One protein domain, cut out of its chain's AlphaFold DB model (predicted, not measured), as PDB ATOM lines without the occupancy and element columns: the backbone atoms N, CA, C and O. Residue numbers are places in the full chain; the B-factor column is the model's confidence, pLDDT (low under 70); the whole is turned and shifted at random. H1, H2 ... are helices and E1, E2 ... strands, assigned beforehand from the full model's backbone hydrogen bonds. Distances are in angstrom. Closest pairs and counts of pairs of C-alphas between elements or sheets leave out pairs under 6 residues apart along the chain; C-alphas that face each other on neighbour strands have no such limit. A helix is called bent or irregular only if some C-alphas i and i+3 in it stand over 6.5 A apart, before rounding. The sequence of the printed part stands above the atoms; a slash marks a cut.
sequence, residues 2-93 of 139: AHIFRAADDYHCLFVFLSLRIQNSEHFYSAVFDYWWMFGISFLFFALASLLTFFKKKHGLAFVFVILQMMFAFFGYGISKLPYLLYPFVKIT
ATOM      1  N   ALA A   2      47.858  -9.705  59.804       46.91
ATOM      2  CA  ALA A   2      48.491  -9.525  58.479       46.91
ATOM      3  C   ALA A   2      48.132 -10.582  57.400       46.91
ATOM      4  O   ALA A   2      48.361 -10.352  56.219       46.91
ATOM      5  N   HIS A   3      47.542 -11.724  57.776       45.34
ATOM      6  CA  HIS A   3      47.126 -12.772  56.826       45.34
ATOM      7  C   HIS A   3      45.701 -12.600  56.269       45.34
ATOM      8  O   HIS A   3      45.373 -13.227  55.270       45.34
ATOM      9  N   ILE A   4      44.870 -11.746  56.879       45.31
ATOM     10  CA  ILE A   4      43.490 -11.486  56.418       45.31
ATOM     11  C   ILE A   4      43.470 -10.366  55.366       45.31
ATOM     12  O   ILE A   4      42.637 -10.382  54.468       45.31
ATOM     13  N   PHE A   5      44.436  -9.444  55.413       45.62
ATOM     14  CA  PHE A   5      44.538  -8.355  54.437       45.62
ATOM     15  C   PHE A   5      44.955  -8.851  53.041       45.62
ATOM     16  O   PHE A   5      44.457  -8.363  52.039       45.62
ATOM     17  N   ARG A   6      45.780  -9.905  52.965       50.47
ATOM     18  CA  ARG A   6      46.309 -10.428  51.693       50.47
ATOM     19  C   ARG A   6      45.273 -11.154  50.827       50.47
ATOM     20  O   ARG A   6      45.489 -11.288  49.635       50.47
ATOM     21  N   ALA A   7      44.169 -11.621  51.417       49.41
ATOM     22  CA  ALA A   7      43.089 -12.279  50.682       49.41
ATOM     23  C   ALA A   7      42.053 -11.281  50.134       49.41
ATOM     24  O   ALA A   7      41.328 -11.620  49.209       49.41
ATOM     25  N   ALA A   8      41.965 -10.067  50.688       48.38
ATOM     26  CA  ALA A   8      41.000  -9.058  50.245       48.38
ATOM     27  C   ALA A   8      41.442  -8.336  48.955       48.38
ATOM     28  O   ALA A   8      40.593  -7.897  48.180       48.38
ATOM     29  N   ASP A   9      42.749  -8.277  48.691       52.41
ATOM     30  CA  ASP A   9      43.314  -7.590  47.521       52.41
ATOM     31  C   ASP A   9      43.095  -8.356  46.197       52.41
ATOM     32  O   ASP A   9      43.027  -7.746  45.127       52.41
ATOM     33  N   ASP A  10      42.902  -9.679  46.251       55.72
ATOM     34  CA  ASP A  10      42.746 -10.521  45.054       55.72
ATOM     35  C   ASP A  10      41.382 -10.325  44.358       55.72
ATOM     36  O   ASP A  10      41.265 -10.435  43.132       55.72
ATOM     37  N   TYR A  11      40.338  -9.968  45.114       58.97
ATOM     38  CA  TYR A  11      38.985  -9.797  44.572       58.97
ATOM     39  C   TYR A  11      38.793  -8.466  43.843       58.97
ATOM     40  O   TYR A  11      37.963  -8.377  42.939       58.97
ATOM     41  N   HIS A  12      39.573  -7.436  44.183       59.53
ATOM     42  CA  HIS A  12      39.464  -6.120  43.551       59.53
ATOM     43  C   HIS A  12      39.932  -6.156  42.096       59.53
ATOM     44  O   HIS A  12      39.268  -5.602  41.220       59.53
ATOM     45  N   CYS A  13      41.016  -6.879  41.812       57.81
ATOM     46  CA  CYS A  13      41.500  -7.080  40.450       57.81
ATOM     47  C   CYS A  13      40.452  -7.803  39.593       57.81
ATOM     48  O   CYS A  13      40.108  -7.331  38.511       57.81
ATOM     49  N   LEU A  14      39.882  -8.902  40.098       62.84
ATOM     50  CA  LEU A  14      38.835  -9.648  39.392       62.84
ATOM     51  C   LEU A  14      37.583  -8.795  39.145       62.84
ATOM     52  O   LEU A  14      37.014  -8.853  38.057       62.84
ATOM     53  N   PHE A  15      37.187  -7.964  40.110       63.62
ATOM     54  CA  PHE A  15      36.023  -7.087  39.989       63.62
ATOM     55  C   PHE A  15      36.249  -5.931  39.000       63.62
ATOM     56  O   PHE A  15      35.343  -5.587  38.241       63.62
ATOM     57  N   VAL A  16      37.467  -5.378  38.938       60.72
ATOM     58  CA  VAL A  16      37.861  -4.375  37.931       60.72
ATOM     59  C   VAL A  16      37.884  -4.993  36.530       60.72
ATOM     60  O   VAL A  16      37.291  -4.432  35.610       60.72
ATOM     61  N   PHE A  17      38.478  -6.178  36.356       60.06
ATOM     62  CA  PHE A  17      38.481  -6.884  35.068       60.06
ATOM     63  C   PHE A  17      37.070  -7.289  34.612       60.06
ATOM     64  O   PHE A  17      36.744  -7.183  33.428       60.06
ATOM     65  N   LEU A  18      36.206  -7.706  35.542       62.50
ATOM     66  CA  LEU A  18      34.812  -8.040  35.256       62.50
ATOM     67  C   LEU A  18      33.987  -6.796  34.890       62.50
ATOM     68  O   LEU A  18      33.203  -6.846  33.941       62.50
ATOM     69  N   SER A  19      34.209  -5.677  35.584       58.41
ATOM     70  CA  SER A  19      33.546  -4.397  35.302       58.41
ATOM     71  C   SER A  19      33.940  -3.843  33.931       58.41
ATOM     72  O   SER A  19      33.071  -3.421  33.173       58.41
ATOM     73  N   LEU A  20      35.219  -3.940  33.546       56.12
ATOM     74  CA  LEU A  20      35.690  -3.533  32.216       56.12
ATOM     75  C   LEU A  20      35.079  -4.376  31.085       56.12
ATOM     76  O   LEU A  20      34.768  -3.836  30.024       56.12
ATOM     77  N   ARG A  21      34.858  -5.682  31.310       57.34
ATOM     78  CA  ARG A  21      34.209  -6.573  30.332       57.34
ATOM     79  C   ARG A  21      32.736  -6.224  30.105       57.34
ATOM     80  O   ARG A  21      32.252  -6.341  28.985       57.34
ATOM     81  N   ILE A  22      32.029  -5.818  31.157       56.19
ATOM     82  CA  ILE A  22      30.600  -5.468  31.095       56.19
ATOM     83  C   ILE A  22      30.398  -4.088  30.455       56.19
ATOM     84  O   ILE A  22      29.386  -3.853  29.803       56.19
ATOM     85  N   GLN A  23      31.368  -3.186  30.603       60.12
ATOM     86  CA  GLN A  23      31.229  -1.797  30.177       60.12
ATOM     87  C   GLN A  23      31.384  -1.591  28.661       60.12
ATOM     88  O   GLN A  23      30.873  -0.598  28.146       60.12
ATOM     89  N   ASN A  24      32.078  -2.485  27.936       59.81
ATOM     90  CA  ASN A  24      32.260  -2.319  26.490       59.81
ATOM     91  C   ASN A  24      32.556  -3.634  25.730       59.81
ATOM     92  O   ASN A  24      33.696  -3.929  25.361       59.81
ATOM     93  N   SER A  25      31.518  -4.441  25.499       58.12
ATOM     94  CA  SER A  25      31.617  -5.754  24.837       58.12
ATOM     95  C   SER A  25      32.112  -5.685  23.387       58.12
ATOM     96  O   SER A  25      32.860  -6.562  22.960       58.12
ATOM     97  N   GLU A  26      31.759  -4.625  22.657       60.53
ATOM     98  CA  GLU A  26      32.165  -4.387  21.260       60.53
ATOM     99  C   GLU A  26      33.683  -4.146  21.131       60.53
ATOM    100  O   GLU A  26      34.353  -4.720  20.267       60.53
ATOM    101  N   HIS A  27      34.259  -3.363  22.054       60.16
ATOM    102  CA  HIS A  27      35.710  -3.152  22.130       60.16
ATOM    103  C   HIS A  27      36.462  -4.436  22.476       60.16
ATOM    104  O   HIS A  27      37.537  -4.689  21.934       60.16
ATOM    105  N   PHE A  28      35.918  -5.243  23.391       62.28
ATOM    106  CA  PHE A  28      36.544  -6.502  23.781       62.28
ATOM    107  C   PHE A  28      36.570  -7.490  22.611       62.28
ATOM    108  O   PHE A  28      37.601  -8.111  22.370       62.28
ATOM    109  N   TYR A  29      35.479  -7.592  21.846       62.16
ATOM    110  CA  TYR A  29      35.417  -8.494  20.697       62.16
ATOM    111  C   TYR A  29      36.401  -8.069  19.596       62.16
ATOM    112  O   TYR A  29      37.216  -8.876  19.159       62.16
ATOM    113  N   SER A  30      36.436  -6.783  19.239       62.84
ATOM    114  CA  SER A  30      37.364  -6.274  18.215       62.84
ATOM    115  C   SER A  30      38.836  -6.413  18.639       62.84
ATOM    116  O   SER A  30      39.688  -6.834  17.858       62.84
ATOM    117  N   ALA A  31      39.161  -6.124  19.906       61.22
ATOM    118  CA  ALA A  31      40.523  -6.267  20.430       61.22
ATOM    119  C   ALA A  31      41.014  -7.725  20.453       61.22
ATOM    120  O   ALA A  31      42.195  -7.979  20.211       61.22
ATOM    121  N   VAL A  32      40.123  -8.668  20.773       63.72
ATOM    122  CA  VAL A  32      40.453 -10.084  20.998       63.72
ATOM    123  C   VAL A  32      40.350 -10.926  19.728       63.72
ATOM    124  O   VAL A  32      41.072 -11.912  19.617       63.72
ATOM    125  N   PHE A  33      39.502 -10.573  18.763       63.66
ATOM    126  CA  PHE A  33      39.366 -11.355  17.531       63.66
ATOM    127  C   PHE A  33      40.227 -10.810  16.386       63.66
ATOM    128  O   PHE A  33      40.906 -11.601  15.730       63.66
ATOM    129  N   ASP A  34      40.317  -9.488  16.210       72.81
ATOM    130  CA  ASP A  34      41.023  -8.903  15.058       72.81
ATOM    131  C   ASP A  34      42.466  -8.472  15.378       72.81
ATOM    132  O   ASP A  34      43.369  -8.617  14.550       72.81
ATOM    133  N   TYR A  35      42.723  -7.985  16.599       75.81
ATOM    134  CA  TYR A  35      44.014  -7.378  16.977       75.81
ATOM    135  C   TYR A  35      44.810  -8.155  18.034       75.81
ATOM    136  O   TYR A  35      45.835  -7.671  18.523       75.81
ATOM    137  N   TRP A  36      44.402  -9.385  18.361       76.44
ATOM    138  CA  TRP A  36      45.069 -10.214  19.378       76.44
ATOM    139  C   TRP A  36      46.556 -10.437  19.093       76.44
ATOM    140  O   TRP A  36      47.369 -10.508  20.015       76.44
ATOM    141  N   TRP A  37      46.928 -10.494  17.812       80.75
ATOM    142  CA  TRP A  37      48.301 -10.688  17.364       80.75
ATOM    143  C   TRP A  37      49.223  -9.545  17.814       80.75
ATOM    144  O   TRP A  37      50.378  -9.799  18.148       80.75
ATOM    145  N   MET A  38      48.726  -8.307  17.925       81.88
ATOM    146  CA  MET A  38      49.510  -7.169  18.429       81.88
ATOM    147  C   MET A  38      49.818  -7.321  19.922       81.88
ATOM    148  O   MET A  38      50.939  -7.058  20.364       81.88
ATOM    149  N   PHE A  39      48.851  -7.820  20.696       84.12
ATOM    150  CA  PHE A  39      49.057  -8.159  22.103       84.12
ATOM    151  C   PHE A  39      50.000  -9.361  22.262       84.12
ATOM    152  O   PHE A  39      50.871  -9.339  23.132       84.12
ATOM    153  N   GLY A  40      49.898 -10.361  21.380       87.75
ATOM    154  CA  GLY A  40      50.822 -11.496  21.323       87.75
ATOM    155  C   GLY A  40      52.264 -11.072  21.028       87.75
ATOM    156  O   GLY A  40      53.188 -11.492  21.723       87.75
ATOM    157  N   ILE A  41      52.466 -10.175  20.059       88.19
ATOM    158  CA  ILE A  41      53.783  -9.605  19.733       88.19
ATOM    159  C   ILE A  41      54.329  -8.779  20.904       88.19
ATOM    160  O   ILE A  41      55.501  -8.914  21.254       88.19
ATOM    161  N   SER A  42      53.493  -7.964  21.555       88.81
ATOM    162  CA  SER A  42      53.884  -7.258  22.783       88.81
ATOM    163  C   SER A  42      54.365  -8.241  23.857       88.81
ATOM    164  O   SER A  42      55.434  -8.055  24.437       88.81
ATOM    165  N   PHE A  43      53.631  -9.332  24.085       89.56
ATOM    166  CA  PHE A  43      54.024 -10.348  25.060       89.56
ATOM    167  C   PHE A  43      55.345 -11.044  24.689       89.56
ATOM    168  O   PHE A  43      56.175 -11.303  25.561       89.56
ATOM    169  N   LEU A  44      55.596 -11.283  23.400       91.94
ATOM    170  CA  LEU A  44      56.880 -11.801  22.929       91.94
ATOM    171  C   LEU A  44      58.032 -10.839  23.261       91.94
ATOM    172  O   LEU A  44      59.056 -11.267  23.795       91.94
ATOM    173  N   PHE A  45      57.865  -9.539  23.003       90.44
ATOM    174  CA  PHE A  45      58.871  -8.537  23.363       90.44
ATOM    175  C   PHE A  45      59.075  -8.424  24.874       90.44
ATOM    176  O   PHE A  45      60.214  -8.287  25.319       90.44
ATOM    177  N   PHE A  46      58.008  -8.554  25.664       90.44
ATOM    178  CA  PHE A  46      58.100  -8.638  27.120       90.44
ATOM    179  C   PHE A  46      58.959  -9.833  27.565       90.44
ATOM    180  O   PHE A  46      59.876  -9.670  28.371       90.44
ATOM    181  N   ALA A  47      58.712 -11.023  27.010       91.06
ATOM    182  CA  ALA A  47      59.473 -12.226  27.335       91.06
ATOM    183  C   ALA A  47      60.957 -12.083  26.959       91.06
ATOM    184  O   ALA A  47      61.833 -12.397  27.766       91.06
ATOM    185  N   LEU A  48      61.251 -11.543  25.770       89.19
ATOM    186  CA  LEU A  48      62.621 -11.275  25.321       89.19
ATOM    187  C   LEU A  48      63.325 -10.241  26.213       89.19
ATOM    188  O   LEU A  48      64.465 -10.463  26.622       89.19
ATOM    189  N   ALA A  49      62.653  -9.140  26.563       87.06
ATOM    190  CA  ALA A  49      63.192  -8.117  27.457       87.06
ATOM    191  C   ALA A  49      63.490  -8.676  28.857       87.06
ATOM    192  O   ALA A  49      64.560  -8.416  29.418       87.06
ATOM    193  N   SER A  50      62.570  -9.475  29.399       85.94
ATOM    194  CA  SER A  50      62.728 -10.152  30.687       85.94
ATOM    195  C   SER A  50      63.926 -11.101  30.656       85.94
ATOM    196  O   SER A  50      64.818 -10.999  31.499       85.94
ATOM    197  N   LEU A  51      64.035 -11.938  29.620       87.62
ATOM    198  CA  LEU A  51      65.141 -12.878  29.450       87.62
ATOM    199  C   LEU A  51      66.496 -12.157  29.355       87.62
ATOM    200  O   LEU A  51      67.431 -12.507  30.077       87.62
ATOM    201  N   LEU A  52      66.607 -11.103  28.538       84.44
ATOM    202  CA  LEU A  52      67.832 -10.293  28.450       84.44
ATOM    203  C   LEU A  52      68.207  -9.657  29.799       84.44
ATOM    204  O   LEU A  52      69.392  -9.589  30.142       84.44
ATOM    205  N   THR A  53      67.206  -9.228  30.574       82.38
ATOM    206  CA  THR A  53      67.398  -8.650  31.910       82.38
ATOM    207  C   THR A  53      67.902  -9.695  32.905       82.38
ATOM    208  O   THR A  53      68.866  -9.429  33.626       82.38
ATOM    209  N   PHE A  54      67.333 -10.905  32.894       82.75
ATOM    210  CA  PHE A  54      67.770 -12.023  33.736       82.75
ATOM    211  C   PHE A  54      69.220 -12.432  33.462       82.75
ATOM    212  O   PHE A  54      69.989 -12.642  34.398       82.75
ATOM    213  N   PHE A  55      69.633 -12.474  32.193       80.50
ATOM    214  CA  PHE A  55      71.015 -12.796  31.826       80.50
ATOM    215  C   PHE A  55      72.004 -11.634  32.031       80.50
ATOM    216  O   PHE A  55      73.190 -11.798  31.740       80.50
ATOM    217  N   LYS A  56      71.549 -10.466  32.520       70.25
ATOM    218  CA  LYS A  56      72.346  -9.238  32.733       70.25
ATOM    219  C   LYS A  56      73.226  -8.848  31.537       70.25
ATOM    220  O   LYS A  56      74.289  -8.246  31.696       70.25
ATOM    221  N   LYS A  57      72.801  -9.180  30.313       62.25
ATOM    222  CA  LYS A  57      73.525  -8.836  29.083       62.25
ATOM    223  C   LYS A  57      72.834  -7.661  28.396       62.25
ATOM    224  O   LYS A  57      71.639  -7.705  28.143       62.25
ATOM    225  N   LYS A  58      73.621  -6.637  28.039       67.50
ATOM    226  CA  LYS A  58      73.221  -5.499  27.183       67.50
ATOM    227  C   LYS A  58      71.894  -4.833  27.607       67.50
ATOM    228  O   LYS A  58      70.925  -4.850  26.852       67.50
ATOM    229  N   HIS A  59      71.883  -4.169  28.767       71.56
ATOM    230  CA  HIS A  59      70.715  -3.435  29.297       71.56
ATOM    231  C   HIS A  59      70.059  -2.469  28.293       71.56
ATOM    232  O   HIS A  59      68.840  -2.326  28.288       71.56
ATOM    233  N   GLY A  60      70.841  -1.882  27.382       74.81
ATOM    234  CA  GLY A  60      70.320  -1.054  26.294       74.81
ATOM    235  C   GLY A  60      69.333  -1.763  25.364       74.81
ATOM    236  O   GLY A  60      68.323  -1.183  24.986       74.81
ATOM    237  N   LEU A  61      69.586  -3.031  25.022       78.19
ATOM    238  CA  LEU A  61      68.687  -3.808  24.160       78.19
ATOM    239  C   LEU A  61      67.410  -4.215  24.896       78.19
ATOM    240  O   LEU A  61      66.335  -4.182  24.305       78.19
ATOM    241  N   ALA A  62      67.515  -4.556  26.184       82.94
ATOM    242  CA  ALA A  62      66.343  -4.842  27.009       82.94
ATOM    243  C   ALA A  62      65.403  -3.625  27.069       82.94
ATOM    244  O   ALA A  62      64.198  -3.774  26.891       82.94
ATOM    245  N   PHE A  63      65.958  -2.419  27.222       82.12
ATOM    246  CA  PHE A  63      65.186  -1.175  27.209       82.12
ATOM    247  C   PHE A  63      64.457  -0.941  25.876       82.12
ATOM    248  O   PHE A  63      63.268  -0.632  25.875       82.12
ATOM    249  N   VAL A  64      65.127  -1.162  24.738       85.50
ATOM    250  CA  VAL A  64      64.493  -1.053  23.410       85.50
ATOM    251  C   VAL A  64      63.339  -2.048  23.259       85.50
ATOM    252  O   VAL A  64      62.278  -1.678  22.760       85.50
ATOM    253  N   PHE A  65      63.494  -3.288  23.732       87.81
ATOM    254  CA  PHE A  65      62.407  -4.268  23.694       87.81
ATOM    255  C   PHE A  65      61.219  -3.886  24.583       87.81
ATOM    256  O   PHE A  65      60.086  -4.112  24.172       87.81
ATOM    257  N   VAL A  66      61.441  -3.261  25.744       87.62
ATOM    258  CA  VAL A  66      60.346  -2.728  26.580       87.62
ATOM    259  C   VAL A  66      59.610  -1.588  25.872       87.62
ATOM    260  O   VAL A  66      58.383  -1.538  25.907       87.62
ATOM    261  N   ILE A  67      60.329  -0.700  25.177       88.44
ATOM    262  CA  ILE A  67      59.689   0.349  24.372       88.44
ATOM    263  C   ILE A  67      58.815  -0.281  23.285       88.44
ATOM    264  O   ILE A  67      57.643   0.067  23.176       88.44
ATOM    265  N   LEU A  68      59.349  -1.239  22.520       88.19
ATOM    266  CA  LEU A  68      58.587  -1.923  21.471       88.19
ATOM    267  C   LEU A  68      57.369  -2.655  22.044       88.19
ATOM    268  O   LEU A  68      56.272  -2.528  21.508       88.19
ATOM    269  N   GLN A  69      57.539  -3.357  23.164       90.88
ATOM    270  CA  GLN A  69      56.455  -4.004  23.902       90.88
ATOM    271  C   GLN A  69      55.326  -3.013  24.211       90.88
ATOM    272  O   GLN A  69      54.171  -3.271  23.867       90.88
ATOM    273  N   MET A  70      55.658  -1.863  24.804       89.00
ATOM    274  CA  MET A  70      54.675  -0.829  25.127       89.00
ATOM    275  C   MET A  70      54.024  -0.248  23.869       89.00
ATOM    276  O   MET A  70      52.810  -0.065  23.847       89.00
ATOM    277  N   MET A  71      54.795  -0.014  22.802       89.06
ATOM    278  CA  MET A  71      54.266   0.482  21.529       89.06
ATOM    279  C   MET A  71      53.209  -0.466  20.957       89.06
ATOM    280  O   MET A  71      52.096  -0.028  20.683       89.06
ATOM    281  N   PHE A  72      53.502  -1.763  20.819       88.88
ATOM    282  CA  PHE A  72      52.542  -2.720  20.255       88.88
ATOM    283  C   PHE A  72      51.287  -2.879  21.119       88.88
ATOM    284  O   PHE A  72      50.182  -2.908  20.575       88.88
ATOM    285  N   ALA A  73      51.432  -2.926  22.447       85.62
ATOM    286  CA  ALA A  73      50.287  -2.993  23.355       85.62
ATOM    287  C   ALA A  73      49.406  -1.739  23.263       85.62
ATOM    288  O   ALA A  73      48.183  -1.841  23.168       85.62
ATOM    289  N   PHE A  74      50.028  -0.559  23.262       84.25
ATOM    290  CA  PHE A  74      49.323   0.714  23.183       84.25
ATOM    291  C   PHE A  74      48.612   0.883  21.836       84.25
ATOM    292  O   PHE A  74      47.437   1.244  21.806       84.25
ATOM    293  N   PHE A  75      49.278   0.560  20.722       86.00
ATOM    294  CA  PHE A  75      48.668   0.613  19.393       86.00
ATOM    295  C   PHE A  75      47.539  -0.412  19.226       86.00
ATOM    296  O   PHE A  75      46.477  -0.048  18.729       86.00
ATOM    297  N   GLY A  76      47.718  -1.657  19.680       83.75
ATOM    298  CA  GLY A  76      46.668  -2.683  19.622       83.75
ATOM    299  C   GLY A  76      45.426  -2.298  20.431       83.75
ATOM    300  O   GLY A  76      44.297  -2.501  19.989       83.75
ATOM    301  N   TYR A  77      45.622  -1.658  21.588       81.12
ATOM    302  CA  TYR A  77      44.531  -1.089  22.380       81.12
ATOM    303  C   TYR A  77      43.883   0.140  21.724       81.12
ATOM    304  O   TYR A  77      42.677   0.324  21.835       81.12
ATOM    305  N   GLY A  78      44.660   0.990  21.053       81.25
ATOM    306  CA  GLY A  78      44.143   2.178  20.373       81.25
ATOM    307  C   GLY A  78      43.277   1.835  19.161       81.25
ATOM    308  O   GLY A  78      42.177   2.364  19.021       81.25
ATOM    309  N   ILE A  79      43.742   0.915  18.311       82.19
ATOM    310  CA  ILE A  79      43.027   0.522  17.089       82.19
ATOM    311  C   ILE A  79      41.724  -0.205  17.427       82.19
ATOM    312  O   ILE A  79      40.707   0.046  16.786       82.19
ATOM    313  N   SER A  80      41.707  -1.019  18.485       76.31
ATOM    314  CA  SER A  80      40.485  -1.699  18.932       76.31
ATOM    315  C   SER A  80      39.396  -0.757  19.460       76.31
ATOM    316  O   SER A  80      38.297  -1.215  19.771       76.31
ATOM    317  N   LYS A  81      39.673   0.554  19.565       74.56
ATOM    318  CA  LYS A  81      38.675   1.584  19.877       74.56
ATOM    319  C   LYS A  81      38.041   2.260  18.674       74.56
ATOM    320  O   LYS A  81      36.987   2.878  18.809       74.56
ATOM    321  N   LEU A  82      38.672   2.173  17.512       76.94
ATOM    322  CA  LEU A  82      38.163   2.819  16.312       76.94
ATOM    323  C   LEU A  82      36.814   2.190  15.915       76.94
ATOM    324  O   LEU A  82      36.635   0.987  16.085       76.94
ATOM    325  N   PRO A  83      35.850   2.973  15.392       77.44
ATOM    326  CA  PRO A  83      35.930   4.389  15.012       77.44
ATOM    327  C   PRO A  83      35.517   5.383  16.121       77.44
ATOM    328  O   PRO A  83      35.311   6.567  15.835       77.44
ATOM    329  N   TYR A  84      35.353   4.930  17.366       74.56
ATOM    330  CA  TYR A  84      34.857   5.750  18.473       74.56
ATOM    331  C   TYR A  84      36.007   6.317  19.315       74.56
ATOM    332  O   TYR A  84      36.858   5.588  19.817       74.56
ATOM    333  N   LEU A  85      36.009   7.633  19.530       76.06
ATOM    334  CA  LEU A  85      36.916   8.283  20.485       76.06
ATOM    335  C   LEU A  85      36.365   8.181  21.913       76.06
ATOM    336  O   LEU A  85      37.109   7.911  22.855       76.06
ATOM    337  N   LEU A  86      35.049   8.350  22.059       76.00
ATOM    338  CA  LEU A  86      34.315   8.141  23.303       76.00
ATOM    339  C   LEU A  86      32.977   7.483  22.976       76.00
ATOM    340  O   LEU A  86      32.046   8.141  22.513       76.00
ATOM    341  N   TYR A  87      32.883   6.176  23.199       68.25
ATOM    342  CA  TYR A  87      31.640   5.446  22.985       68.25
ATOM    343  C   TYR A  87      30.556   5.902  23.985       68.25
ATOM    344  O   TYR A  87      30.869   6.033  25.172       68.25
ATOM    345  N   PRO A  88      29.288   6.109  23.572       76.19
ATOM    346  CA  PRO A  88      28.749   6.088  22.202       76.19
ATOM    347  C   PRO A  88      28.714   7.464  21.499       76.19
ATOM    348  O   PRO A  88      28.229   7.557  20.375       76.19
ATOM    349  N   PHE A  89      29.172   8.535  22.149       75.56
ATOM    350  CA  PHE A  89      28.863   9.916  21.756       75.56
ATOM    351  C   PHE A  89      29.808  10.545  20.724       75.56
ATOM    352  O   PHE A  89      29.394  11.461  20.024       75.56
ATOM    353  N   VAL A  90      31.068  10.108  20.640       77.25
ATOM    354  CA  VAL A  90      32.081  10.756  19.791       77.25
ATOM    355  C   VAL A  90      32.669   9.750  18.810       77.25
ATOM    356  O   VAL A  90      33.487   8.905  19.189       77.25
ATOM    357  N   LYS A  91      32.274   9.870  17.539       80.50
ATOM    358  CA  LYS A  91      32.867   9.147  16.405       80.50
ATOM    359  C   LYS A  91      33.830  10.043  15.640       80.50
ATOM    360  O   LYS A  91      33.632  11.250  15.547       80.50
ATOM    361  N   ILE A  92      34.831   9.432  15.016       77.25
ATOM    362  CA  ILE A  92      35.783  10.138  14.144       77.25
ATOM    363  C   ILE A  92      35.080  10.746  12.919       77.25
ATOM    364  O   ILE A  92      35.487  11.792  12.429       77.25
ATOM    365  N   THR A  93      33.995  10.124  12.452       76.94
ATOM    366  CA  THR A  93      33.212  10.578  11.292       76.94
ATOM    367  C   THR A  93      32.338  11.794  11.570       76.94
ATOM    368  O   THR A  93      31.968  12.494  10.633       76.94
TER     369      THR A  93
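Overview. This is residues 2 to 93 of the 139 residues of the protein "Cytochrome d ubiquinol oxidase subunit II" of Staphylococcus aureus (UniProt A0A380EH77). Starting at the first printed residue, you see a long helix, H1, sticking out with residues 2 to 19 as a free arm, then a corner at the short helix H2, then a long helical hairpin of H3 and H4 side by side, so that H1 and the hairpin make an open V. E1 and the last residues make a small strand turn at the same end of the hairpin as H2. The printed part has 92 residues, with four named helices and one named strand in the order H1, H2, H3, H4, E1, and its class is mostly helix. It is loose, with a radius of gyration of the C-alphas of 17.5 A, and flat, spanning 49 by 44 by 20 A.

Arrangement. Begin with H1, residues 2 to 23, and H2, residues 25 to 33: they are close but not clearly touching, the C-alphas of Arg 21 and Phe 28 being the closest at 7.0 A, and their lines are about perpendicular at 85 degrees. H2 and H3, residues 36 to 54, meet only through their link. H3 and H4, residues 59 to 79, touch and form a helical hairpin, with a shallow tilt of 17 degrees, opposite ways; look at Ser 42 and Gln 69, whose C-alphas are the closest at 4.3 A. H2 and H4 only just touch, only at their ends, with 3 pairs of C-alphas within 8 A, and H4 does so with residues 76 to 79 alone; the closest C-alphas are those of Ala 31 and Tyr 77, 6.8 A. H1 is apart from H3 and from H4. E1, residues 84 to 86, is apart from H4 and pairs with no named strand, but residues 90 to 91 pair with it, antiparallel. Every O i to N i+4 pair is within hydrogen-bond range in H2, H3 and H4; in H1 it is 9 of 18, beside 8 of 19 O i to N i+3 pairs.

Along the chain. Find C-alpha 2 at (48.491, -9.525, 58.479); from there H1 runs 34.0 A to C-alpha 23 at (31.229, -1.797, 30.177). It is neither bent nor irregular, but only just: C-alphas 8 and 11 are 6.1 A apart. H2 measures 12.0 A, H3 26.9 A and H4 30.5 A, ending at C-alpha 79 at (43.027, 0.522, 17.089). E1 measures 5.4 A.

Size, cuts and confidence. The C-alphas of Ala 2 and Thr 93 are the two farthest apart, 53.5 A. The printed part has no cut, and its four links are tight. Check the B-factor column: pLDDT averages 73.2 over the printed part and is under 70 at residues 2 to 33, 57 to 58 and 87.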